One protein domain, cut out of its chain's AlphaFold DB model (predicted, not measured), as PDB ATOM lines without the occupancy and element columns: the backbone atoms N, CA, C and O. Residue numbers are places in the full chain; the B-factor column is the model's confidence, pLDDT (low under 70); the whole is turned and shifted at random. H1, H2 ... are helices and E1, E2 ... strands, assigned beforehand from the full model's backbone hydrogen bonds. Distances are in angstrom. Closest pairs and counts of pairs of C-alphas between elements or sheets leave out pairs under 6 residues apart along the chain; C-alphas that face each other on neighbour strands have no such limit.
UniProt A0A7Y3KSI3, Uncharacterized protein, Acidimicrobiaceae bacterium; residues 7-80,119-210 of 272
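This is residues 7 to 80 and 119 to 210 of the 272 residues of an uncharacterized protein of Acidimicrobiaceae bacterium (UniProt A0A7Y3KSI3). A strongly twisted antiparallel sheet of eight strands makes the core, folded by sharp bends in E1 and E3, and it is drawn out at one end into the hairpin of E2 and E3. At the opposite end E5 and E8 run on into a small second sheet, the hairpin of E6 and E7, while the long helix H4 packs over E5 and E8. The printed part has 166 residues with ten named strands and four named helices, in the order E1 H1 E2 E3 H2 E4 H3 E5 E6 E7 E8 E9 E10 H4; the class is mixed, helices and strands. It is compact, with a radius of gyration of the C-alphas of 16.6 A and spans of 54 by 38 by 37 A.

Residues 10 to 11 pair antiparallel with residues 190 to 191 of E10, residues 186 to 191. E1, residues 22 to 31, bends by 62 degrees at residue 25; E10 is on one side, with N 22 and O 189 at 3.0 A, and E3, residues 61 to 72, on the other, with N 27 and O 66 at 2.8 A. H1, residues 39 to 42, only grazes the sheet. E2, residues 47 to 51, forms a hairpin with E3, with N 49 and O 63 at 2.8 A. E3 bends by 92 degrees at residue 69. H2, residues 76 to 79, only grazes the sheet. E4, residues 120 to 127, has E3 on one side, with N 71 and O 124 at 2.8 A; on the other are E8, residues 169 to 172, with N 127 and O 170 at 2.8 A, and E9, residues 177 to 180, with N 123 and O 177 at 2.8 A. H3, residues 141 to 145, lies over E5, residues 152 to 155, at a height over the sheet of 9.0 A; their closest C-alphas, Leu 145 and Pro 154, are 5.1 A apart. E5 is antiparallel to E8, with N 171 and O 153 at 2.8 A. E6, residues 158 to 160, and E7, residues 163 to 166, form a hairpin, with N 158 and O 166 at 2.8 A. H4, residues 193 to 209, is on the sheet at a height of 9.6 A, only just over E8 alone, with 4 of its C-alphas falling on E8 and 2 on E5; it runs slantwise, at 39 degrees to E8 on the local plane. The closest C-alphas of H4 and E5, Ala 202 and Leu 153, are 6.6 A apart. In H3 and H4 every O i to N i+4 pair is within hydrogen-bond range; H1 and H2 are too short for such a pair.

E1 begins at C-alpha 22, (6.745, 31.881, 21.150), and measures 25.4 A; E3 measures 26.2 A, E4 22.1 A and H4 24.4 A, ending at C-alpha 209, (27.926, 35.620, 8.180).

The C-alphas farthest apart, Asp 57 and Ala 161, are 55.6 A apart. Residues 81 to 118 are not printed, and C-alphas 80 and 119 are 10.1 A apart across the cut. The link from E4 to H3 is long. The mean pLDDT of the printed part is 86.2; residues 78 to 79, 183 and 209 to 210 are under 70.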
ATOM      1  N   ASP A   7       4.202  18.431  15.667       90.75
ATOM      2  CA  ASP A   7       4.271  17.445  16.757       90.75
ATOM      3  C   ASP A   7       5.676  17.277  17.354       90.75
ATOM      4  O   ASP A   7       5.823  16.879  18.506       90.75
ATOM      5  N   ARG A   8       6.711  17.597  16.573       93.06
ATOM      6  CA  ARG A   8       8.114  17.600  17.005       93.06
ATOM      7  C   ARG A   8       8.640  18.989  17.330       93.06
ATOM      8  O   ARG A   8       9.717  19.108  17.906       93.06
ATOM      9  N   PHE A   9       7.933  20.035  16.917       93.75
ATOM     10  CA  PHE A   9       8.362  21.415  17.105       93.75
ATOM     11  C   PHE A   9       7.910  21.970  18.457       93.75
ATOM     12  O   PHE A   9       8.691  22.652  19.115       93.75
ATOM     13  N   TYR A  10       6.687  21.660  18.883       94.56
ATOM     14  CA  TYR A  10       6.072  22.220  20.087       94.56
ATOM     15  C   TYR A  10       6.085  21.245  21.264       94.56
ATOM     16  O   TYR A  10       6.008  20.031  21.078       94.56
ATOM     17  N   ILE A  11       6.135  21.789  22.480       92.44
ATOM     18  CA  ILE A  11       5.933  21.056  23.734       92.44
ATOM     19  C   ILE A  11       5.003  21.843  24.659       92.44
ATOM     20  O   ILE A  11       4.827  23.052  24.508       92.44
ATOM     21  N   VAL A  12       4.424  21.148  25.635       84.00
ATOM     22  CA  VAL A  12       3.738  21.790  26.761       84.00
ATOM     23  C   VAL A  12       4.767  22.003  27.862       84.00
ATOM     24  O   VAL A  12       5.384  21.042  28.318       84.00
ATOM     25  N   ASP A  13       4.965  23.254  28.256       81.00
ATOM     26  CA  ASP A  13       5.852  23.643  29.348       81.00
ATOM     27  C   ASP A  13       5.244  24.855  30.062       81.00
ATOM     28  O   ASP A  13       4.862  25.839  29.422       81.00
ATOM     29  N   ASP A  14       5.153  24.765  31.386       74.50
ATOM     30  CA  ASP A  14       4.600  25.787  32.279       74.50
ATOM     31  C   ASP A  14       5.703  26.551  33.037       74.50
ATOM     32  O   ASP A  14       5.408  27.430  33.844       74.50
ATOM     33  N   GLY A  15       6.981  26.269  32.753       74.00
ATOM     34  CA  GLY A  15       8.132  26.968  33.330       74.00
ATOM     35  C   GLY A  15       8.277  28.426  32.863       74.00
ATOM     36  O   GLY A  15       7.448  28.919  32.100       74.00
ATOM     37  N   PRO A  16       9.327  29.153  33.278       74.69
ATOM     38  CA  PRO A  16       9.600  30.498  32.764       74.69
ATOM     39  C   PRO A  16       9.892  30.487  31.247       74.69
ATOM     40  O   PRO A  16      10.262  29.440  30.710       74.69
ATOM     41  N   PRO A  17       9.740  31.626  30.537       79.25
ATOM     42  CA  PRO A  17      10.102  31.716  29.125       79.25
ATOM     43  C   PRO A  17      11.562  31.325  28.880       79.25
ATOM     44  O   PRO A  17      12.478  31.842  29.524       79.25
ATOM     45  N   ALA A  18      11.776  30.443  27.914       86.31
ATOM     46  CA  ALA A  18      13.096  29.960  27.526       86.31
ATOM     47  C   ALA A  18      13.401  30.279  26.059       86.31
ATOM     48  O   ALA A  18      12.538  30.731  25.298       86.31
ATOM     49  N   GLN A  19      14.647  30.044  25.641       91.88
ATOM     50  CA  GLN A  19      15.036  30.222  24.250       91.88
ATOM     51  C   GLN A  19      14.125  29.407  23.320       91.88
ATOM     52  O   GLN A  19      13.954  28.198  23.476       91.88
ATOM     53  N   GLY A  20      13.600  30.073  22.295       93.00
ATOM     54  CA  GLY A  20      12.735  29.494  21.276       93.00
ATOM     55  C   GLY A  20      11.245  29.532  21.594       93.00
ATOM     56  O   GLY A  20      10.458  29.301  20.679       93.00
ATOM     57  N   ASP A  21      10.843  29.864  22.822       93.12
ATOM     58  CA  ASP A  21       9.426  30.021  23.157       93.12
ATOM     59  C   ASP A  21       8.784  31.114  22.292       93.12
ATOM     60  O   ASP A  21       9.425  32.111  21.936       93.12
ATOM     61  N   ILE A  22       7.509  30.920  21.946       94.12
ATOM     62  CA  ILE A  22       6.745  31.881  21.150       94.12
ATOM     63  C   ILE A  22       5.819  32.663  22.072       94.12
ATOM     64  O   ILE A  22       4.994  32.103  22.800       94.12
ATOM     65  N   LEU A  23       5.958  33.981  22.013       92.50
ATOM     66  CA  LEU A  23       5.265  34.939  22.854       92.50
ATOM     67  C   LEU A  23       4.399  35.863  22.004       92.50
ATOM     68  O   LEU A  23       4.676  36.100  20.826       92.50
ATOM     69  N   PHE A  24       3.394  36.450  22.640       90.94
ATOM     70  CA  PHE A  24       2.744  37.653  22.145       90.94
ATOM     71  C   PHE A  24       3.333  38.863  22.875       90.94
ATOM     72  O   PHE A  24       3.244  38.960  24.101       90.94
ATOM     73  N   ALA A  25       3.973  39.769  22.137       90.00
ATOM     74  CA  ALA A  25       4.686  40.903  22.721       90.00
ATOM     75  C   ALA A  25       4.545  42.170  21.875       90.00
ATOM     76  O   ALA A  25       4.256  42.119  20.678       90.00
ATOM     77  N   SER A  26       4.782  43.315  22.513       87.75
ATOM     78  CA  SER A  26       4.936  44.589  21.813       87.75
ATOM     79  C   SER A  26       6.366  44.716  21.300       87.75
ATOM     80  O   SER A  26       7.316  44.553  22.063       87.75
ATOM     81  N   VAL A  27       6.519  45.027  20.018       87.25
ATOM     82  CA  VAL A  27       7.807  45.314  19.383       87.25
ATOM     83  C   VAL A  27       7.844  46.770  18.950       87.25
ATOM     84  O   VAL A  27       6.856  47.303  18.447       87.25
ATOM     85  N   ALA A  28       8.987  47.419  19.145       86.19
ATOM     86  CA  ALA A  28       9.195  48.810  18.767       86.19
ATOM     87  C   ALA A  28      10.578  48.997  18.142       86.19
ATOM     88  O   ALA A  28      11.521  48.267  18.454       86.19
ATOM     89  N   ARG A  29      10.699  49.987  17.257       84.19
ATOM     90  CA  ARG A  29      11.952  50.359  16.596       84.19
ATOM     91  C   ARG A  29      12.020  51.831  16.281       84.19
ATOM     92  O   ARG A  29      11.010  52.462  15.981       84.19
ATOM     93  N   VAL A  30      13.242  52.339  16.252       84.56
ATOM     94  CA  VAL A  30      13.527  53.677  15.744       84.56
ATOM     95  C   VAL A  30      13.363  53.685  14.223       84.56
ATOM     96  O   VAL A  30      13.800  52.757  13.538       84.56
ATOM     97  N   ILE A  31      12.726  54.730  13.698       83.25
ATOM     98  CA  ILE A  31      12.552  54.952  12.261       83.25
ATOM     99  C   ILE A  31      13.198  56.269  11.839       83.25
ATOM    100  O   ILE A  31      13.221  57.233  12.603       83.25
ATOM    101  N   GLY A  32      13.721  56.296  10.613       79.00
ATOM    102  CA  GLY A  32      14.268  57.504  10.005       79.00
ATOM    103  C   GLY A  32      13.185  58.505   9.601       79.00
ATOM    104  O   GLY A  32      11.983  58.221   9.637       79.00
ATOM    105  N   ASP A  33      13.619  59.689   9.174       74.56
ATOM    106  CA  ASP A  33      12.714  60.762   8.749       74.56
ATOM    107  C   ASP A  33      11.870  60.414   7.524       74.56
ATOM    108  O   ASP A  33      10.726  60.855   7.412       74.56
ATOM    109  N   ASP A  34      12.409  59.575   6.642       77.12
ATOM    110  CA  ASP A  34      11.731  59.061   5.454       77.12
ATOM    111  C   ASP A  34      10.587  58.084   5.777       77.12
ATOM    112  O   ASP A  34       9.836  57.696   4.880       77.12
ATOM    113  N   ARG A  35      10.445  57.701   7.059       72.56
ATOM    114  CA  ARG A  35       9.491  56.705   7.567       72.56
ATOM    115  C   ARG A  35       9.559  55.395   6.793       72.56
ATOM    116  O   ARG A  35       8.562  54.678   6.686       72.56
ATOM    117  N   TRP A  36      10.717  55.089   6.216       78.00
ATOM    118  CA  TRP A  36      10.842  53.894   5.417       78.00
ATOM    119  C   TRP A  36      10.852  52.660   6.324       78.00
ATOM    120  O   TRP A  36      11.611  52.545   7.291       78.00
ATOM    121  N   SER A  37       9.992  51.710   5.974       73.75
ATOM    122  CA  SER A  37       9.916  50.389   6.586       73.75
ATOM    123  C   SER A  37      10.019  49.346   5.479       73.75
ATOM    124  O   SER A  37       9.237  49.432   4.513       73.75
ATOM    125  N   PRO A  38      10.898  48.332   5.614       73.75
ATOM    126  CA  PRO A  38      10.826  47.149   4.771       73.75
ATOM    127  C   PRO A  38       9.390  46.607   4.772       73.75
ATOM    128  O   PRO A  38       8.787  46.555   5.847       73.75
ATOM    129  N   PRO A  39       8.826  46.188   3.624       78.25
ATOM    130  CA  PRO A  39       7.455  45.676   3.558       78.25
ATOM    131  C   PRO A  39       7.162  44.607   4.615       78.25
ATOM    132  O   PRO A  39       6.153  44.690   5.311       78.25
ATOM    133  N   ARG A  40       8.121  43.698   4.831       77.56
ATOM    134  CA  ARG A  40       8.066  42.637   5.842       77.56
ATOM    135  C   ARG A  40       7.958  43.119   7.298       77.56
ATOM    136  O   ARG A  40       7.556  42.351   8.156       77.56
ATOM    137  N   TRP A  41       8.320  44.366   7.592       79.12
ATOM    138  CA  TRP A  41       8.220  44.955   8.934       79.12
ATOM    139  C   TRP A  41       7.031  45.906   9.078       79.12
ATOM    140  O   TRP A  41       6.665  46.234  10.198       79.12
ATOM    141  N   ARG A  42       6.378  46.308   7.979       77.81
ATOM    142  CA  ARG A  42       5.188  47.177   8.041       77.81
ATOM    143  C   ARG A  42       4.045  46.548   8.823       77.81
ATOM    144  O   ARG A  42       3.281  47.264   9.451       77.81
ATOM    145  N   VAL A  43       3.954  45.219   8.810       74.88
ATOM    146  CA  VAL A  43       2.972  44.466   9.607       74.88
ATOM    147  C   VAL A  43       3.164  44.653  11.116       74.88
ATOM    148  O   VAL A  43       2.238  44.402  11.874       74.88
ATOM    149  N   LEU A  44       4.348  45.100  11.546       80.69
ATOM    150  CA  LEU A  44       4.686  45.373  12.943       80.69
ATOM    151  C   LEU A  44       4.457  46.845  13.321       80.69
ATOM    152  O   LEU A  44       4.414  47.168  14.504       80.69
ATOM    153  N   ASP A  45       4.326  47.744  12.341       85.00
ATOM    154  CA  ASP A  45       4.211  49.189  12.552       85.00
ATOM    155  C   ASP A  45       2.730  49.601  12.737       85.00
ATOM    156  O   ASP A  45       2.177  50.351  11.933       85.00
ATOM    157  N   GLU A  46       2.059  49.106  13.785       84.56
ATOM    158  CA  GLU A  46       0.667  49.496  14.104       84.56
ATOM    159  C   GLU A  46       0.548  50.987  14.455       84.56
ATOM    160  O   GLU A  46      -0.439  51.643  14.121       84.56
ATOM    161  N   ASN A  47       1.541  51.510  15.172       85.88
ATOM    162  CA  ASN A  47       1.559  52.855  15.723       85.88
ATOM    163  C   ASN A  47       2.899  53.531  15.438       85.88
ATOM    164  O   ASN A  47       3.945  52.883  15.386       85.88
ATOM    165  N   VAL A  48       2.863  54.858  15.312       88.75
ATOM    166  CA  VAL A  48       4.054  55.701  15.182       88.75
ATOM    167  C   VAL A  48       3.975  56.822  16.210       88.75
ATOM    168  O   VAL A  48       2.962  57.513  16.295       88.75
ATOM    169  N   ALA A  49       5.051  57.009  16.966       87.94
ATOM    170  CA  ALA A  49       5.191  58.068  17.952       87.94
ATOM    171  C   ALA A  49       6.448  58.897  17.673       87.94
ATOM    172  O   ALA A  49       7.467  58.375  17.220       87.94
ATOM    173  N   GLU A  50       6.377  60.192  17.965       89.88
ATOM    174  CA  GLU A  50       7.534  61.083  17.976       89.88
ATOM    175  C   GLU A  50       7.862  61.414  19.431       89.88
ATOM    176  O   GLU A  50       7.083  62.057  20.134       89.88
ATOM    177  N   LEU A  51       8.992  60.899  19.902       87.31
ATOM    178  CA  LEU A  51       9.458  61.054  21.267       87.31
ATOM    179  C   LEU A  51      10.335  62.298  21.332       87.31
ATOM    180  O   LEU A  51      11.468  62.302  20.849       87.31
ATOM    181  N   SER A  52       9.785  63.363  21.909       87.38
ATOM    182  CA  SER A  52      10.560  64.563  22.216       87.38
ATOM    183  C   SER A  52      11.489  64.273  23.398       87.38
ATOM    184  O   SER A  52      11.032  63.698  24.390       87.38
ATOM    185  N   PRO A  53      12.774  64.644  23.323       84.75
ATOM    186  CA  PRO A  53      13.686  64.442  24.431       84.75
ATOM    187  C   PRO A  53      13.341  65.379  25.586       84.75
ATOM    188  O   PRO A  53      12.794  66.465  25.396       84.75
ATOM    189  N   SER A  54      13.684  64.954  26.800       82.19
ATOM    190  CA  SER A  54      13.563  65.792  27.997       82.19
ATOM    191  C   SER A  54      14.575  66.941  28.017       82.19
ATOM    192  O   SER A  54      14.350  67.939  28.698       82.19
ATOM    193  N   GLU A  55      15.679  66.802  27.281       83.38
ATOM    194  CA  GLU A  55      16.728  67.809  27.128       83.38
ATOM    195  C   GLU A  55      16.673  68.417  25.722       83.38
ATOM    196  O   GLU A  55      16.584  67.696  24.730       83.38
ATOM    197  N   ALA A  56      16.736  69.748  25.638       74.81
ATOM    198  CA  ALA A  56      16.502  70.497  24.400       74.81
ATOM    199  C   ALA A  56      17.558  70.268  23.300       74.81
ATOM    200  O   ALA A  56      17.299  70.583  22.140       74.81
ATOM    201  N   ASP A  57      18.723  69.718  23.651       83.31
ATOM    202  CA  ASP A  57      19.859  69.552  22.737       83.31
ATOM    203  C   ASP A  57      19.846  68.217  21.978       83.31
ATOM    204  O   ASP A  57      20.689  67.980  21.109       83.31
ATOM    205  N   LEU A  58      18.890  67.333  22.276       80.25
ATOM    206  CA  LEU A  58      18.717  66.078  21.555       80.25
ATOM    207  C   LEU A  58      17.616  66.217  20.488       80.25
ATOM    208  O   LEU A  58      16.629  66.926  20.694       80.25
ATOM    209  N   PRO A  59      17.746  65.552  19.328       82.12
ATOM    210  CA  PRO A  59      16.669  65.501  18.350       82.12
ATOM    211  C   PRO A  59      15.541  64.577  18.826       82.12
ATOM    212  O   PRO A  59      15.775  63.597  19.538       82.12
ATOM    213  N   ALA A  60      14.313  64.858  18.386       85.00
ATOM    214  CA  ALA A  60      13.195  63.941  18.576       85.00
ATOM    215  C   ALA A  60      13.462  62.603  17.876       85.00
ATOM    216  O   ALA A  60      13.960  62.557  16.751       85.00
ATOM    217  N   ILE A  61      13.105  61.510  18.546       87.06
ATOM    218  CA  ILE A  61      13.251  60.158  18.009       87.06
ATOM    219  C   ILE A  61      11.880  59.681  17.556       87.06
ATOM    220  O   ILE A  61      10.929  59.656  18.337       87.06
ATOM    221  N   ARG A  62      11.768  59.256  16.300       87.75
ATOM    222  CA  ARG A  62      10.554  58.593  15.822       87.75
ATOM    223  C   ARG A  62      10.639  57.102  16.069       87.75
ATOM    224  O   ARG A  62      11.637  56.463  15.743       87.75
ATOM    225  N   VAL A  63       9.563  56.553  16.609       89.12
ATOM    226  CA  VAL A  63       9.437  55.134  16.922       89.12
ATOM    227  C   VAL A  63       8.205  54.589  16.216       89.12
ATOM    228  O   VAL A  63       7.137  55.190  16.294       89.12
ATOM    229  N   ALA A  64       8.353  53.458  15.534       88.88
ATOM    230  CA  ALA A  64       7.238  52.646  15.058       88.88
ATOM    231  C   ALA A  64       7.156  51.364  15.884       88.88
ATOM    232  O   ALA A  64       8.187  50.811  16.275       88.88
ATOM    233  N   GLY A  65       5.947  50.889  16.154       88.38
ATOM    234  CA  GLY A  65       5.762  49.655  16.899       88.38
ATOM    235  C   GLY A  65       4.330  49.154  16.906       88.38
ATOM    236  O   GLY A  65       3.398  49.843  16.494       88.38
ATOM    237  N   GLY A  66       4.165  47.939  17.403       88.56
ATOM    238  CA  GLY A  66       2.910  47.206  17.370       88.56
ATOM    239  C   GLY A  66       3.040  45.882  18.099       88.56
ATOM    240  O   GLY A  66       4.077  45.579  18.692       88.56
ATOM    241  N   ARG A  67       1.969  45.095  18.088       88.44
ATOM    242  CA  ARG A  67       1.944  43.777  18.709       88.44
ATOM    243  C   ARG A  67       2.284  42.725  17.669       88.44
ATOM    244  O   ARG A  67       1.894  42.813  16.511       88.44
ATOM    245  N   SER A  68       3.028  41.713  18.086       89.50
ATOM    246  CA  SER A  68       3.447  40.651  17.187       89.50
ATOM    247  C   SER A  68       3.644  39.337  17.922       89.50
ATOM    248  O   SER A  68       3.890  39.300  19.131       89.50
ATOM    249  N   LEU A  69       3.548  38.254  17.156       93.19
ATOM    250  CA  LEU A  69       4.088  36.970  17.558       93.19
ATOM    251  C   LEU A  69       5.604  37.047  17.439       93.19
ATOM    252  O   LEU A  69       6.137  37.399  16.387       93.19
ATOM    253  N   VAL A  70       6.305  36.711  18.509       93.75
ATOM    254  CA  VAL A  70       7.762  36.774  18.552       93.75
ATOM    255  C   VAL A  70       8.328  35.486  19.130       93.75
ATOM    256  O   VAL A  70       7.718  34.870  19.996       93.75
ATOM    257  N   MET A  71       9.501  35.083  18.661       95.75
ATOM    258  CA  MET A  71      10.259  33.968  19.215       95.75
ATOM    259  C   MET A  71      11.395  34.499  20.080       95.75
ATOM    260  O   MET A  71      12.140  35.375  19.641       95.75
ATOM    261  N   VAL A  72      11.566  33.942  21.275       93.94
ATOM    262  CA  VAL A  72      12.694  34.273  22.150       93.94
ATOM    263  C   VAL A  72      13.993  33.765  21.531       93.94
ATOM    264  O   VAL A  72      14.136  32.586  21.220       93.94
ATOM    265  N   THR A  73      14.952  34.662  21.328       93.62
ATOM    266  CA  THR A  73      16.239  34.355  20.680       93.62
ATOM    267  C   THR A  73      17.416  34.394  21.640       93.62
ATOM    268  O   THR A  73      18.419  33.720  21.384       93.62
ATOM    269  N   THR A  74      17.293  35.114  22.759       88.12
ATOM    270  CA  THR A  74      18.285  35.065  23.833       88.12
ATOM    271  C   THR A  74      18.433  33.631  24.335       88.12
ATOM    272  O   THR A  74      17.469  32.877  24.437       88.12
ATOM    273  N   HIS A  75      19.680  33.226  24.559       83.81
ATOM    274  CA  HIS A  75      20.002  31.913  25.104       83.81
ATOM    275  C   HIS A  75      19.662  31.854  26.596       83.81
ATOM    276  O   HIS A  75      19.851  32.850  27.284       83.81
ATOM    277  N   ASP A  76      19.281  30.683  27.110       71.88
ATOM    278  CA  ASP A  76      18.904  30.487  28.521       71.88
ATOM    279  C   ASP A  76      19.967  31.025  29.502       71.88
ATOM    280  O   ASP A  76      19.644  31.703  30.466       71.88
ATOM    281  N   CYS A  77      21.262  30.843  29.212       70.31
ATOM    282  CA  CYS A  77      22.342  31.410  30.044       70.31
ATOM    283  C   CYS A  77      22.352  32.950  30.119       70.31
ATOM    284  O   CYS A  77      22.983  33.510  31.009       70.31
ATOM    285  N   GLY A  78      21.729  33.631  29.157       63.34
ATOM    286  CA  GLY A  78      21.521  35.075  29.183       63.34
ATOM    287  C   GLY A  78      20.295  35.496  29.994       63.34
ATOM    288  O   GLY A  78      20.257  36.642  30.411       63.34
ATOM    289  N   HIS A  79      19.334  34.592  30.227       64.81
ATOM    290  CA  HIS A  79      18.132  34.834  31.044       64.81
ATOM    291  C   HIS A  79      18.353  34.634  32.544       64.81
ATOM    292  O   HIS A  79      17.478  34.978  33.328       64.81
ATOM    293  N   ASP A  80      19.475  34.030  32.929       73.00
ATOM    294  CA  ASP A  80      19.744  33.652  34.317       73.00
ATOM    295  C   ASP A  80      20.958  34.398  34.879       73.00
ATOM    296  O   ASP A  80      21.504  34.011  35.907       73.00
ATOM    297  N   ARG A 119      15.248  41.208  33.362       80.69
ATOM    298  CA  ARG A 119      14.025  41.859  32.888       80.69
ATOM    299  C   ARG A 119      13.982  42.004  31.372       80.69
ATOM    300  O   ARG A 119      12.910  42.205  30.822       80.69
ATOM    301  N   GLU A 120      15.102  41.897  30.678       85.31
ATOM    302  CA  GLU A 120      15.163  42.092  29.235       85.31
ATOM    303  C   GLU A 120      15.547  40.802  28.517       85.31
ATOM    304  O   GLU A 120      16.509  40.126  28.879       85.31
ATOM    305  N   PHE A 121      14.844  40.491  27.432       84.31
ATOM    306  CA  PHE A 121      15.250  39.421  26.527       84.31
ATOM    307  C   PHE A 121      15.069  39.826  25.067       84.31
ATOM    308  O   PHE A 121      14.259  40.684  24.713       84.31
ATOM    309  N   GLN A 122      15.873  39.216  24.197       91.00
ATOM    310  CA  GLN A 122      15.839  39.456  22.763       91.00
ATOM    311  C   GLN A 122      14.866  38.496  22.109       91.00
ATOM    312  O   GLN A 122      14.932  37.278  22.296       91.00
ATOM    313  N   VAL A 123      14.018  39.044  21.257       92.69
ATOM    314  CA  VAL A 123      13.046  38.304  20.470       92.69
ATOM    315  C   VAL A 123      13.182  38.647  18.994       92.69
ATOM    316  O   VAL A 123      13.648  39.727  18.632       92.69
ATOM    317  N   SER A 124      12.730  37.743  18.138       94.38
ATOM    318  CA  SER A 124      12.603  37.981  16.701       94.38
ATOM    319  C   SER A 124      11.161  37.746  16.257       94.38
ATOM    320  O   SER A 124      10.551  36.768  16.694       94.38
ATOM    321  N   PRO A 125      10.587  38.614  15.411       93.81
ATOM    322  CA  PRO A 125       9.191  38.512  15.016       93.81
ATOM    323  C   PRO A 125       8.959  37.337  14.070       93.81
ATOM    324  O   PRO A 125       9.811  36.995  13.241       93.81
ATOM    325  N   LEU A 126       7.771  36.753  14.180       94.62
ATOM    326  CA  LEU A 126       7.224  35.825  13.209       94.62
ATOM    327  C   LEU A 126       6.585  36.628  12.078       94.62
ATOM    328  O   LEU A 126       5.796  37.544  12.309       94.62
ATOM    329  N   LEU A 127       6.927  36.265  10.851       92.44
ATOM    330  CA  LEU A 127       6.440  36.895   9.637       92.44
ATOM    331  C   LEU A 127       5.640  35.901   8.805       92.44
ATOM    332  O   LEU A 127       5.961  34.709   8.755       92.44
ATOM    333  N   ASP A 128       4.652  36.429   8.087       91.75
ATOM    334  CA  ASP A 128       3.994  35.704   7.008       91.75
ATOM    335  C   ASP A 128       5.029  35.428   5.895       91.75
ATOM    336  O   ASP A 128       5.577  36.388   5.330       91.75
ATOM    337  N   PRO A 129       5.297  34.153   5.544       91.88
ATOM    338  CA  PRO A 129       6.266  33.785   4.514       91.88
ATOM    339  C   PRO A 129       5.989  34.441   3.154       91.88
ATOM    340  O   PRO A 129       6.922  34.661   2.383       91.88
ATOM    341  N   THR A 130       4.730  34.775   2.854       90.62
ATOM    342  CA  THR A 130       4.321  35.420   1.599       90.62
ATOM    343  C   THR A 130       4.792  36.873   1.490       90.62
ATOM    344  O   THR A 130       4.940  37.391   0.385       90.62
ATOM    345  N   THR A 131       5.076  37.515   2.625       87.00
ATOM    346  CA  THR A 131       5.484  38.929   2.714       87.00
ATOM    347  C   THR A 131       7.001  39.116   2.774       87.00
ATOM    348  O   THR A 131       7.499  40.244   2.810       87.00
ATOM    349  N   VAL A 132       7.759  38.015   2.809       87.00
ATOM    350  CA  VAL A 132       9.208  38.062   2.987       87.00
ATOM    351  C   VAL A 132       9.900  38.444   1.684       87.00
ATOM    352  O   VAL A 132       9.915  37.705   0.696       87.00
ATOM    353  N   GLU A 133      10.558  39.597   1.731       83.56
ATOM    354  CA  GLU A 133      11.376  40.121   0.645       83.56
ATOM    355  C   GLU A 133      12.806  40.384   1.108       83.56
ATOM    356  O   GLU A 133      13.038  40.886   2.213       83.56
ATOM    357  N   VAL A 134      13.772  40.112   0.230       75.62
ATOM    358  CA  VAL A 134      15.192  40.431   0.416       75.62
ATOM    359  C   VAL A 134      15.649  41.264  -0.778       75.62
ATOM    360  O   VAL A 134      15.496  40.850  -1.924       75.62
ATOM    361  N   ALA A 135      16.182  42.462  -0.512       74.88
ATOM    362  CA  ALA A 135      16.598  43.424  -1.541       74.88
ATOM    363  C   ALA A 135      15.506  43.717  -2.601       74.88
ATOM    364  O   ALA A 135      15.787  43.800  -3.795       74.88
ATOM    365  N   GLY A 136      14.247  43.840  -2.159       75.81
ATOM    366  CA  GLY A 136      13.098  44.130  -3.027       75.81
ATOM    367  C   GLY A 136      12.649  42.959  -3.907       75.81
ATOM    368  O   GLY A 136      11.928  43.170  -4.878       75.81
ATOM    369  N   ARG A 137      13.097  41.733  -3.611       80.69
ATOM    370  CA  ARG A 137      12.671  40.515  -4.306       80.69
ATOM    371  C   ARG A 137      11.997  39.568  -3.330       80.69
ATOM    372  O   ARG A 137      12.560  39.274  -2.274       80.69
ATOM    373  N   SER A 138      10.827  39.062  -3.709       86.12
ATOM    374  CA  SER A 138      10.148  37.996  -2.975       86.12
ATOM    375  C   SER A 138      11.037  36.758  -2.921       86.12
ATOM    376  O   SER A 138      11.654  36.369  -3.917       86.12
ATOM    377  N   VAL A 139      11.123  36.155  -1.743       86.69
ATOM    378  CA  VAL A 139      11.909  34.939  -1.538       86.69
ATOM    379  C   VAL A 139      11.043  33.719  -1.856       86.69
ATOM    380  O   VAL A 139       9.851  33.697  -1.562       86.69
ATOM    381  N   ASP A 140      11.640  32.687  -2.454       89.38
ATOM    382  CA  ASP A 140      10.949  31.422  -2.712       89.38
ATOM    383  C   ASP A 140      10.466  30.792  -1.392       89.38
ATOM    384  O   ASP A 140      11.262  30.446  -0.510       89.38
ATOM    385  N   GLN A 141       9.148  30.628  -1.267       90.62
ATOM    386  CA  GLN A 141       8.510  30.103  -0.061       90.62
ATOM    387  C   GLN A 141       8.936  28.667   0.252       90.62
ATOM    388  O   GLN A 141       9.064  28.311   1.421       90.62
ATOM    389  N   SER A 142       9.217  27.844  -0.761       88.75
ATOM    390  CA  SER A 142       9.695  26.473  -0.557       88.75
ATOM    391  C   SER A 142      11.089  26.451   0.077       88.75
ATOM    392  O   SER A 142      11.394  25.580   0.895       88.75
ATOM    393  N   LEU A 143      11.930  27.442  -0.239       88.69
ATOM    394  CA  LEU A 143      13.245  27.603   0.377       88.69
ATOM    395  C   LEU A 143      13.132  28.150   1.804       88.69
ATOM    396  O   LEU A 143      13.863  27.684   2.684       88.69
ATOM    397  N   LEU A 144      12.230  29.111   2.033       89.19
ATOM    398  CA  LEU A 144      11.946  29.679   3.355       89.19
ATOM    399  C   LEU A 144      11.422  28.613   4.317       89.19
ATOM    400  O   LEU A 144      12.068  28.304   5.318       89.19
ATOM    401  N   LEU A 145      10.294  27.995   3.962       91.38
ATOM    402  CA  LEU A 145       9.643  26.956   4.756       91.38
ATOM    403  C   LEU A 145      10.495  25.688   4.847       91.38
ATOM    404  O   LEU A 145      10.400  24.946   5.816       91.38
ATOM    405  N   GLY A 146      11.387  25.461   3.880       86.94
ATOM    406  CA  GLY A 146      12.379  24.392   3.919       86.94
ATOM    407  C   GLY A 146      13.604  24.669   4.802       86.94
ATOM    408  O   GLY A 146      14.511  23.832   4.824       86.94
ATOM    409  N   GLY A 147      13.693  25.825   5.476       84.88
ATOM    410  CA  GLY A 147      14.817  26.185   6.354       84.88
ATOM    411  C   GLY A 147      16.148  26.384   5.618       84.88
ATOM    412  O   GLY A 147      17.231  26.144   6.171       84.88
ATOM    413  N   ARG A 148      16.087  26.757   4.333       84.88
ATOM    414  CA  ARG A 148      17.267  26.900   3.464       84.88
ATOM    415  C   ARG A 148      17.801  28.328   3.419       84.88
ATOM    416  O   ARG A 148      19.004  28.503   3.225       84.88
ATOM    417  N   VAL A 149      16.943  29.319   3.646       86.75
ATOM    418  CA  VAL A 149      17.301  30.745   3.634       86.75
ATOM    419  C   VAL A 149      17.967  31.131   4.957       86.75
ATOM    420  O   VAL A 149      17.503  30.753   6.027       86.75
ATOM    421  N   ILE A 150      19.090  31.849   4.892       87.62
ATOM    422  CA  ILE A 150      19.829  32.288   6.085       87.62
ATOM    423  C   ILE A 150      19.155  33.521   6.684       87.62
ATOM    424  O   ILE A 150      18.646  34.363   5.949       87.62
ATOM    425  N   GLY A 151      19.156  33.618   8.013       88.62
ATOM    426  CA  GLY A 151      18.467  34.682   8.745       88.62
ATOM    427  C   GLY A 151      16.991  34.397   9.006       88.62
ATOM    428  O   GLY A 151      16.349  35.204   9.663       88.62
ATOM    429  N   TYR A 152      16.478  33.243   8.563       93.12
ATOM    430  CA  TYR A 152      15.096  32.835   8.790       93.12
ATOM    431  C   TYR A 152      15.011  31.430   9.386       93.12
ATOM    432  O   TYR A 152      15.781  30.540   9.013       93.12
ATOM    433  N   LEU A 153      14.057  31.227  10.295       95.75
ATOM    434  CA  LEU A 153      13.717  29.917  10.854       95.75
ATOM    435  C   LEU A 153      12.246  29.596  10.548       95.75
ATOM    436  O   LEU A 153      11.384  30.374  10.948       95.75
ATOM    437  N   PRO A 154      11.929  28.482   9.867       95.81
ATOM    438  CA  PRO A 154      10.548  28.092   9.617       95.81
ATOM    439  C   PRO A 154       9.854  27.621  10.895       95.81
ATOM    440  O   PRO A 154      10.431  26.871  11.683       95.81
ATOM    441  N   VAL A 155       8.599  28.037  11.050       96.25
ATOM    442  CA  VAL A 155       7.719  27.684  12.164       96.25
ATOM    443  C   VAL A 155       6.485  26.978  11.592       96.25
ATOM    444  O   VAL A 155       5.752  27.581  10.799       96.25
ATOM    445  N   PRO A 156       6.252  25.695  11.926       95.44
ATOM    446  CA  PRO A 156       5.058  24.987  11.475       95.44
ATOM    447  C   PRO A 156       3.806  25.540  12.180       95.44
ATOM    448  O   PRO A 156       3.909  25.971  13.327       95.44
ATOM    449  N   PRO A 157       2.619  25.504  11.553       95.56
ATOM    450  CA  PRO A 157       1.396  25.961  12.207       95.56
ATOM    451  C   PRO A 157       1.067  25.096  13.433       95.56
ATOM    452  O   PRO A 157       1.282  23.881  13.421       95.56
ATOM    453  N   LEU A 158       0.517  25.718  14.478       94.38
ATOM    454  CA  LEU A 158       0.004  25.048  15.672       94.38
ATOM    455  C   LEU A 158      -1.513  25.208  15.735       94.38
ATOM    456  O   LEU A 158      -2.017  26.321  15.882       94.38
ATOM    457  N   VAL A 159      -2.230  24.085  15.686       92.88
ATOM    458  CA  VAL A 159      -3.688  24.040  15.822       92.88
ATOM    459  C   VAL A 159      -4.047  23.300  17.105       92.88
ATOM    460  O   VAL A 159      -3.710  22.129  17.266       92.88
ATOM    461  N   VAL A 160      -4.761  23.971  18.008       88.56
ATOM    462  CA  VAL A 160      -5.227  23.412  19.283       88.56
ATOM    463  C   VAL A 160      -6.748  23.415  19.284       88.56
ATOM    464  O   VAL A 160      -7.370  24.454  19.085       88.56
ATOM    465  N   ALA A 161      -7.357  22.242  19.473       88.19
ATOM    466  CA  ALA A 161      -8.816  22.074  19.481       88.19
ATOM    467  C   ALA A 161      -9.533  22.699  18.258       88.19
ATOM    468  O   ALA A 161     -10.641  23.218  18.369       88.19
ATOM    469  N   GLY A 162      -8.898  22.650  17.079       88.69
ATOM    470  CA  GLY A 162      -9.443  23.201  15.833       88.69
ATOM    471  C   GLY A 162      -9.231  24.707  15.637       88.69
ATOM    472  O   GLY A 162      -9.674  25.239  14.623       88.69
ATOM    473  N   VAL A 163      -8.545  25.386  16.559       91.06
ATOM    474  CA  VAL A 163      -8.187  26.807  16.457       91.06
ATOM    475  C   VAL A 163      -6.698  26.937  16.152       91.06
ATOM    476  O   VAL A 163      -5.870  26.339  16.840       91.06
ATOM    477  N   GLU A 164      -6.348  27.708  15.123       91.19
ATOM    478  CA  GLU A 164      -4.954  28.048  14.833       91.19
ATOM    479  C   GLU A 164      -4.442  29.046  15.879       91.19
ATOM    480  O   GLU A 164      -4.937  30.166  15.983       91.19
ATOM    481  N   VAL A 165      -3.479  28.603  16.684       91.31
ATOM    482  CA  VAL A 165      -2.836  29.410  17.729       91.31
ATOM    483  C   VAL A 165      -1.589  30.086  17.171       91.31
ATOM    484  O   VAL A 165      -1.358  31.264  17.435       91.31
ATOM    485  N   ILE A 166      -0.802  29.348  16.382       93.56
ATOM    486  CA  ILE A 166       0.375  29.860  15.673       93.56
ATOM    487  C   ILE A 166       0.172  29.602  14.176       93.56
ATOM    488  O   ILE A 166       0.011  28.437  13.802       93.56
ATOM    489  N   PRO A 167       0.191  30.636  13.316       93.56
ATOM    490  CA  PRO A 167       0.102  30.449  11.875       93.56
ATOM    491  C   PRO A 167       1.391  29.841  11.320       93.56
ATOM    492  O   PRO A 167       2.450  29.886  11.951       93.56
ATOM    493  N   GLN A 168       1.333  29.313  10.097       94.38
ATOM    494  CA  GLN A 168       2.557  28.991   9.369       94.38
ATOM    495  C   GLN A 168       3.370  30.275   9.163       94.38
ATOM    496  O   GLN A 168       2.904  31.221   8.531       94.38
ATOM    497  N   ALA A 169       4.592  30.294   9.686       95.12
ATOM    498  CA  ALA A 169       5.390  31.507   9.748       95.12
ATOM    499  C   ALA A 169       6.878  31.234   9.531       95.12
ATOM    500  O   ALA A 169       7.348  30.092   9.513       95.12
ATOM    501  N   VAL A 170       7.641  32.314   9.393       95.19
ATOM    502  CA  VAL A 170       9.098  32.293   9.530       95.19
ATOM    503  C   VAL A 170       9.540  33.338  10.545       95.19
ATOM    504  O   VAL A 170       9.043  34.459  10.541       95.19
ATOM    505  N   VAL A 171      10.491  32.997  11.405       95.38
ATOM    506  CA  VAL A 171      11.112  33.959  12.323       95.38
ATOM    507  C   VAL A 171      12.184  34.739  11.575       95.38
ATOM    508  O   VAL A 171      13.086  34.122  11.009       95.38
ATOM    509  N   ASP A 172      12.123  36.072  11.590       93.50
ATOM    510  CA  ASP A 172      13.174  36.941  11.038       93.50
ATOM    511  C   ASP A 172      14.300  37.137  12.062       93.50
ATOM    512  O   ASP A 172      14.319  38.097  12.827       93.50
ATOM    513  N   LEU A 173      15.272  36.222  12.069       92.88
ATOM    514  CA  LEU A 173      16.428  36.266  12.972       92.88
ATOM    515  C   LEU A 173      17.375  37.433  12.664       92.88
ATOM    516  O   LEU A 173      18.228  37.768  13.491       92.88
ATOM    517  N   SER A 174      17.258  38.041  11.474       86.94
ATOM    518  CA  SER A 174      18.039  39.227  11.108       86.94
ATOM    519  C   SER A 174      17.617  40.463  11.903       86.94
ATOM    520  O   SER A 174      18.418  41.395  12.047       86.94
ATOM    521  N   TYR A 175      16.404  40.426  12.459       86.94
ATOM    522  CA  TYR A 175      15.792  41.482  13.238       86.94
ATOM    523  C   TYR A 175      15.550  41.010  14.677       86.94
ATOM    524  O   TYR A 175      14.683  40.177  14.951       86.94
ATOM    525  N   ARG A 176      16.355  41.531  15.606       88.19
ATOM    526  CA  ARG A 176      16.265  41.232  17.039       88.19
ATOM    527  C   ARG A 176      15.792  42.479  17.771       88.19
ATOM    528  O   ARG A 176      16.361  43.552  17.589       88.19
ATOM    529  N   VAL A 177      14.757  42.317  18.578       87.25
ATOM    530  CA  VAL A 177      14.140  43.365  19.388       87.25
ATOM    531  C   VAL A 177      14.335  42.993  20.844       87.25
ATOM    532  O   VAL A 177      14.101  41.847  21.217       87.25
ATOM    533  N   THR A 178      14.748  43.947  21.666       89.06
ATOM    534  CA  THR A 178      14.725  43.769  23.117       89.06
ATOM    535  C   THR A 178      13.320  44.063  23.616       89.06
ATOM    536  O   THR A 178      12.765  45.121  23.316       89.06
ATOM    537  N   VAL A 179      12.747  43.129  24.363       86.94
ATOM    538  CA  VAL A 179      11.471  43.314  25.052       86.94
ATOM    539  C   VAL A 179      11.666  43.147  26.549       86.94
ATOM    540  O   VAL A 179      12.557  42.436  27.012       86.94
ATOM    541  N   ASP A 180      10.800  43.823  27.283       85.06
ATOM    542  CA  ASP A 180      10.745  43.782  28.732       85.06
ATOM    543  C   ASP A 180       9.857  42.615  29.193       85.06
ATOM    544  O   ASP A 180       8.737  42.442  28.703       85.06
ATOM    545  N   ARG A 181      10.332  41.837  30.164       77.38
ATOM    546  CA  ARG A 181       9.651  40.704  30.790       77.38
ATOM    547  C   ARG A 181       8.365  41.124  31.493       77.38
ATOM    548  O   ARG A 181       7.417  40.351  31.536       77.38
ATOM    549  N   ILE A 182       8.294  42.350  31.999       75.88
ATOM    550  CA  ILE A 182       7.063  42.910  32.568       75.88
ATOM    551  C   ILE A 182       6.083  43.300  31.449       75.88
ATOM    552  O   ILE A 182       4.872  43.324  31.655       75.88
ATOM    553  N   GLY A 183       6.600  43.615  30.259       68.31
ATOM    554  CA  GLY A 183       5.834  44.140  29.131       68.31
ATOM    555  C   GLY A 183       5.351  43.108  28.105       68.31
ATOM    556  O   GLY A 183       4.535  43.475  27.253       68.31
ATOM    557  N   TYR A 184       5.825  41.853  28.128       75.62
ATOM    558  CA  TYR A 184       5.293  40.824  27.221       75.62
ATOM    559  C   TYR A 184       3.937  40.310  27.719       75.62
ATOM    560  O   TYR A 184       3.697  40.171  28.914       75.62
ATOM    561  N   VAL A 185       3.016  40.065  26.788       75.81
ATOM    562  CA  VAL A 185       1.589  39.906  27.104       75.81
ATOM    563  C   VAL A 185       1.271  38.484  27.555       75.81
ATOM    564  O   VAL A 185       0.530  38.284  28.513       75.81
ATOM    565  N   SER A 186       1.807  37.487  26.852       83.31
ATOM    566  CA  SER A 186       1.618  36.076  27.187       83.31
ATOM    567  C   SER A 186       2.630  35.187  26.468       83.31
ATOM    568  O   SER A 186       3.075  35.500  25.359       83.31
ATOM    569  N   ARG A 187       2.974  34.044  27.079       88.88
ATOM    570  CA  ARG A 187       3.568  32.920  26.347       88.88
ATOM    571  C   ARG A 187       2.446  32.134  25.685       88.88
ATOM    572  O   ARG A 187       1.484  31.766  26.350       88.88
ATOM    573  N   LEU A 188       2.582  31.880  24.388       89.38
ATOM    574  CA  LEU A 188       1.598  31.116  23.624       89.38
ATOM    575  C   LEU A 188       1.972  29.641  23.540       89.38
ATOM    576  O   LEU A 188       1.098  28.783  23.599       89.38
ATOM    577  N   THR A 189       3.261  29.340  23.390       92.19
ATOM    578  CA  THR A 189       3.750  27.962  23.339       92.19
ATOM    579  C   THR A 189       5.250  27.898  23.604       92.19
ATOM    580  O   THR A 189       5.965  28.891  23.438       92.19
ATOM    581  N   SER A 190       5.707  26.712  23.988       92.81
ATOM    582  CA  SER A 190       7.114  26.380  24.157       92.81
ATOM    583  C   SER A 190       7.555  25.431  23.052       92.81
ATOM    584  O   SER A 190       6.761  24.659  22.505       92.81
ATOM    585  N   VAL A 191       8.836  25.484  22.707       93.44
ATOM    586  CA  VAL A 191       9.391  24.648  21.636       93.44
ATOM    587  C   VAL A 191      10.237  23.510  22.193       93.44
ATOM    588  O   VAL A 191      10.860  23.634  23.249       93.44
ATOM    589  N   SER A 192      10.263  22.391  21.475       93.75
ATOM    590  CA  SER A 192      11.043  21.209  21.836       93.75
ATOM    591  C   SER A 192      12.547  21.487  21.803       93.75
ATOM    592  O   SER A 192      13.015  22.390  21.109       93.75
ATOM    593  N   GLU A 193      13.347  20.657  22.476       91.25
ATOM    594  CA  GLU A 193      14.810  20.768  22.396       91.25
ATOM    595  C   GLU A 193      15.332  20.566  20.959       91.25
ATOM    596  O   GLU A 193      16.302  21.208  20.561       91.25
ATOM    597  N   GLU A 194      14.661  19.750  20.135       92.69
ATOM    598  CA  GLU A 194      14.995  19.616  18.709       92.69
ATOM    599  C   GLU A 194      14.806  20.950  17.967       92.69
ATOM    600  O   GLU A 194      15.675  21.373  17.199       92.69
ATOM    601  N   ALA A 195      13.699  21.650  18.228       93.81
ATOM    602  CA  ALA A 195      13.438  22.971  17.669       93.81
ATOM    603  C   ALA A 195      14.407  24.034  18.218       93.81
ATOM    604  O   ALA A 195      14.906  24.857  17.446       93.81
ATOM    605  N   ARG A 196      14.775  23.976  19.508       93.62
ATOM    606  CA  ARG A 196      15.817  24.846  20.090       93.62
ATOM    607  C   ARG A 196      17.166  24.633  19.413       93.62
ATOM    608  O   ARG A 196      17.853  25.603  19.101       93.62
ATOM    609  N   GLN A 197      17.544  23.393  19.112       91.06
ATOM    610  CA  GLN A 197      18.768  23.100  18.362       91.06
ATOM    611  C   GLN A 197      18.723  23.670  16.939       91.06
ATOM    612  O   GLN A 197      19.725  24.226  16.478       91.06
ATOM    613  N   LEU A 198      17.573  23.597  16.257       91.81
ATOM    614  CA  LEU A 198      17.393  24.259  14.962       91.81
ATOM    615  C   LEU A 198      17.562  25.777  15.066       91.81
ATOM    616  O   LEU A 198      18.265  26.361  14.239       91.81
ATOM    617  N   LEU A 199      16.960  26.404  16.079       94.44
ATOM    618  CA  LEU A 199      17.095  27.835  16.335       94.44
ATOM    619  C   LEU A 199      18.555  28.214  16.600       94.44
ATOM    620  O   LEU A 199      19.082  29.101  15.932       94.44
ATOM    621  N   ARG A 200      19.242  27.512  17.507       91.94
ATOM    622  CA  ARG A 200      20.662  27.750  17.817       91.94
ATOM    623  C   ARG A 200      21.536  27.611  16.573       91.94
ATOM    624  O   ARG A 200      22.408  28.443  16.336       91.94
ATOM    625  N   TYR A 201      21.275  26.607  15.736       89.25
ATOM    626  CA  TYR A 201      21.966  26.443  14.459       89.25
ATOM    627  C   TYR A 201      21.679  27.596  13.485       89.25
ATOM    628  O   TYR A 201      22.591  28.076  12.812       89.25
ATOM    629  N   ALA A 202      20.429  28.056  13.395       90.38
ATOM    630  CA  ALA A 202      20.047  29.172  12.533       90.38
ATOM    631  C   ALA A 202      20.673  30.502  12.993       90.38
ATOM    632  O   ALA A 202      21.192  31.242  12.156       90.38
ATOM    633  N   LEU A 203      20.698  30.760  14.306       91.00
ATOM    634  CA  LEU A 203      21.385  31.899  14.920       91.00
ATOM    635  C   LEU A 203      22.891  31.847  14.646       91.00
ATOM    636  O   LEU A 203      23.439  32.801  14.106       91.00
ATOM    637  N   ALA A 204      23.538  30.702  14.889       86.56
ATOM    638  CA  ALA A 204      24.962  30.528  14.611       86.56
ATOM    639  C   ALA A 204      25.293  30.754  13.127       86.56
ATOM    640  O   ALA A 204      26.264  31.435  12.805       86.56
ATOM    641  N   ARG A 205      24.473  30.235  12.200       84.50
ATOM    642  CA  ARG A 205      24.647  30.487  10.757       84.50
ATOM    643  C   ARG A 205      24.558  31.966  10.409       84.50
ATOM    644  O   ARG A 205      25.328  32.424   9.570       84.50
ATOM    645  N   LEU A 206      23.605  32.681  11.001       85.75
ATOM    646  CA  LEU A 206      23.448  34.113  10.780       85.75
ATOM    647  C   LEU A 206      24.644  34.895  11.340       85.75
ATOM    648  O   LEU A 206      25.187  35.752  10.647       85.75
ATOM    649  N   ASP A 207      25.072  34.581  12.561       82.19
ATOM    650  CA  ASP A 207      26.144  35.305  13.249       82.19
ATOM    651  C   ASP A 207      27.516  35.058  12.594       82.19
ATOM    652  O   ASP A 207      28.320  35.982  12.476       82.19
ATOM    653  N   VAL A 208      27.763  33.856  12.055       74.94
ATOM    654  CA  VAL A 208      28.972  33.564  11.261       74.94
ATOM    655  C   VAL A 208      29.058  34.458  10.020       74.94
ATOM    656  O   VAL A 208      30.137  34.956   9.703       74.94
ATOM    657  N   LEU A 209      27.937  34.720   9.339       65.94
ATOM    658  CA  LEU A 209      27.926  35.620   8.180       65.94
ATOM    659  C   LEU A 209      28.132  37.091   8.546       65.94
ATOM    660  O   LEU A 209      28.566  37.861   7.701       65.94
ATOM    661  N   ARG A 210      27.846  37.477   9.793       58.03
ATOM    662  CA  ARG A 210      28.073  38.836  10.306       58.03
ATOM    663  C   ARG A 210      29.510  39.063  10.791       58.03
ATOM    664  O   ARG A 210      29.799  40.117  11.349       58.03
TER     665      ARG A 210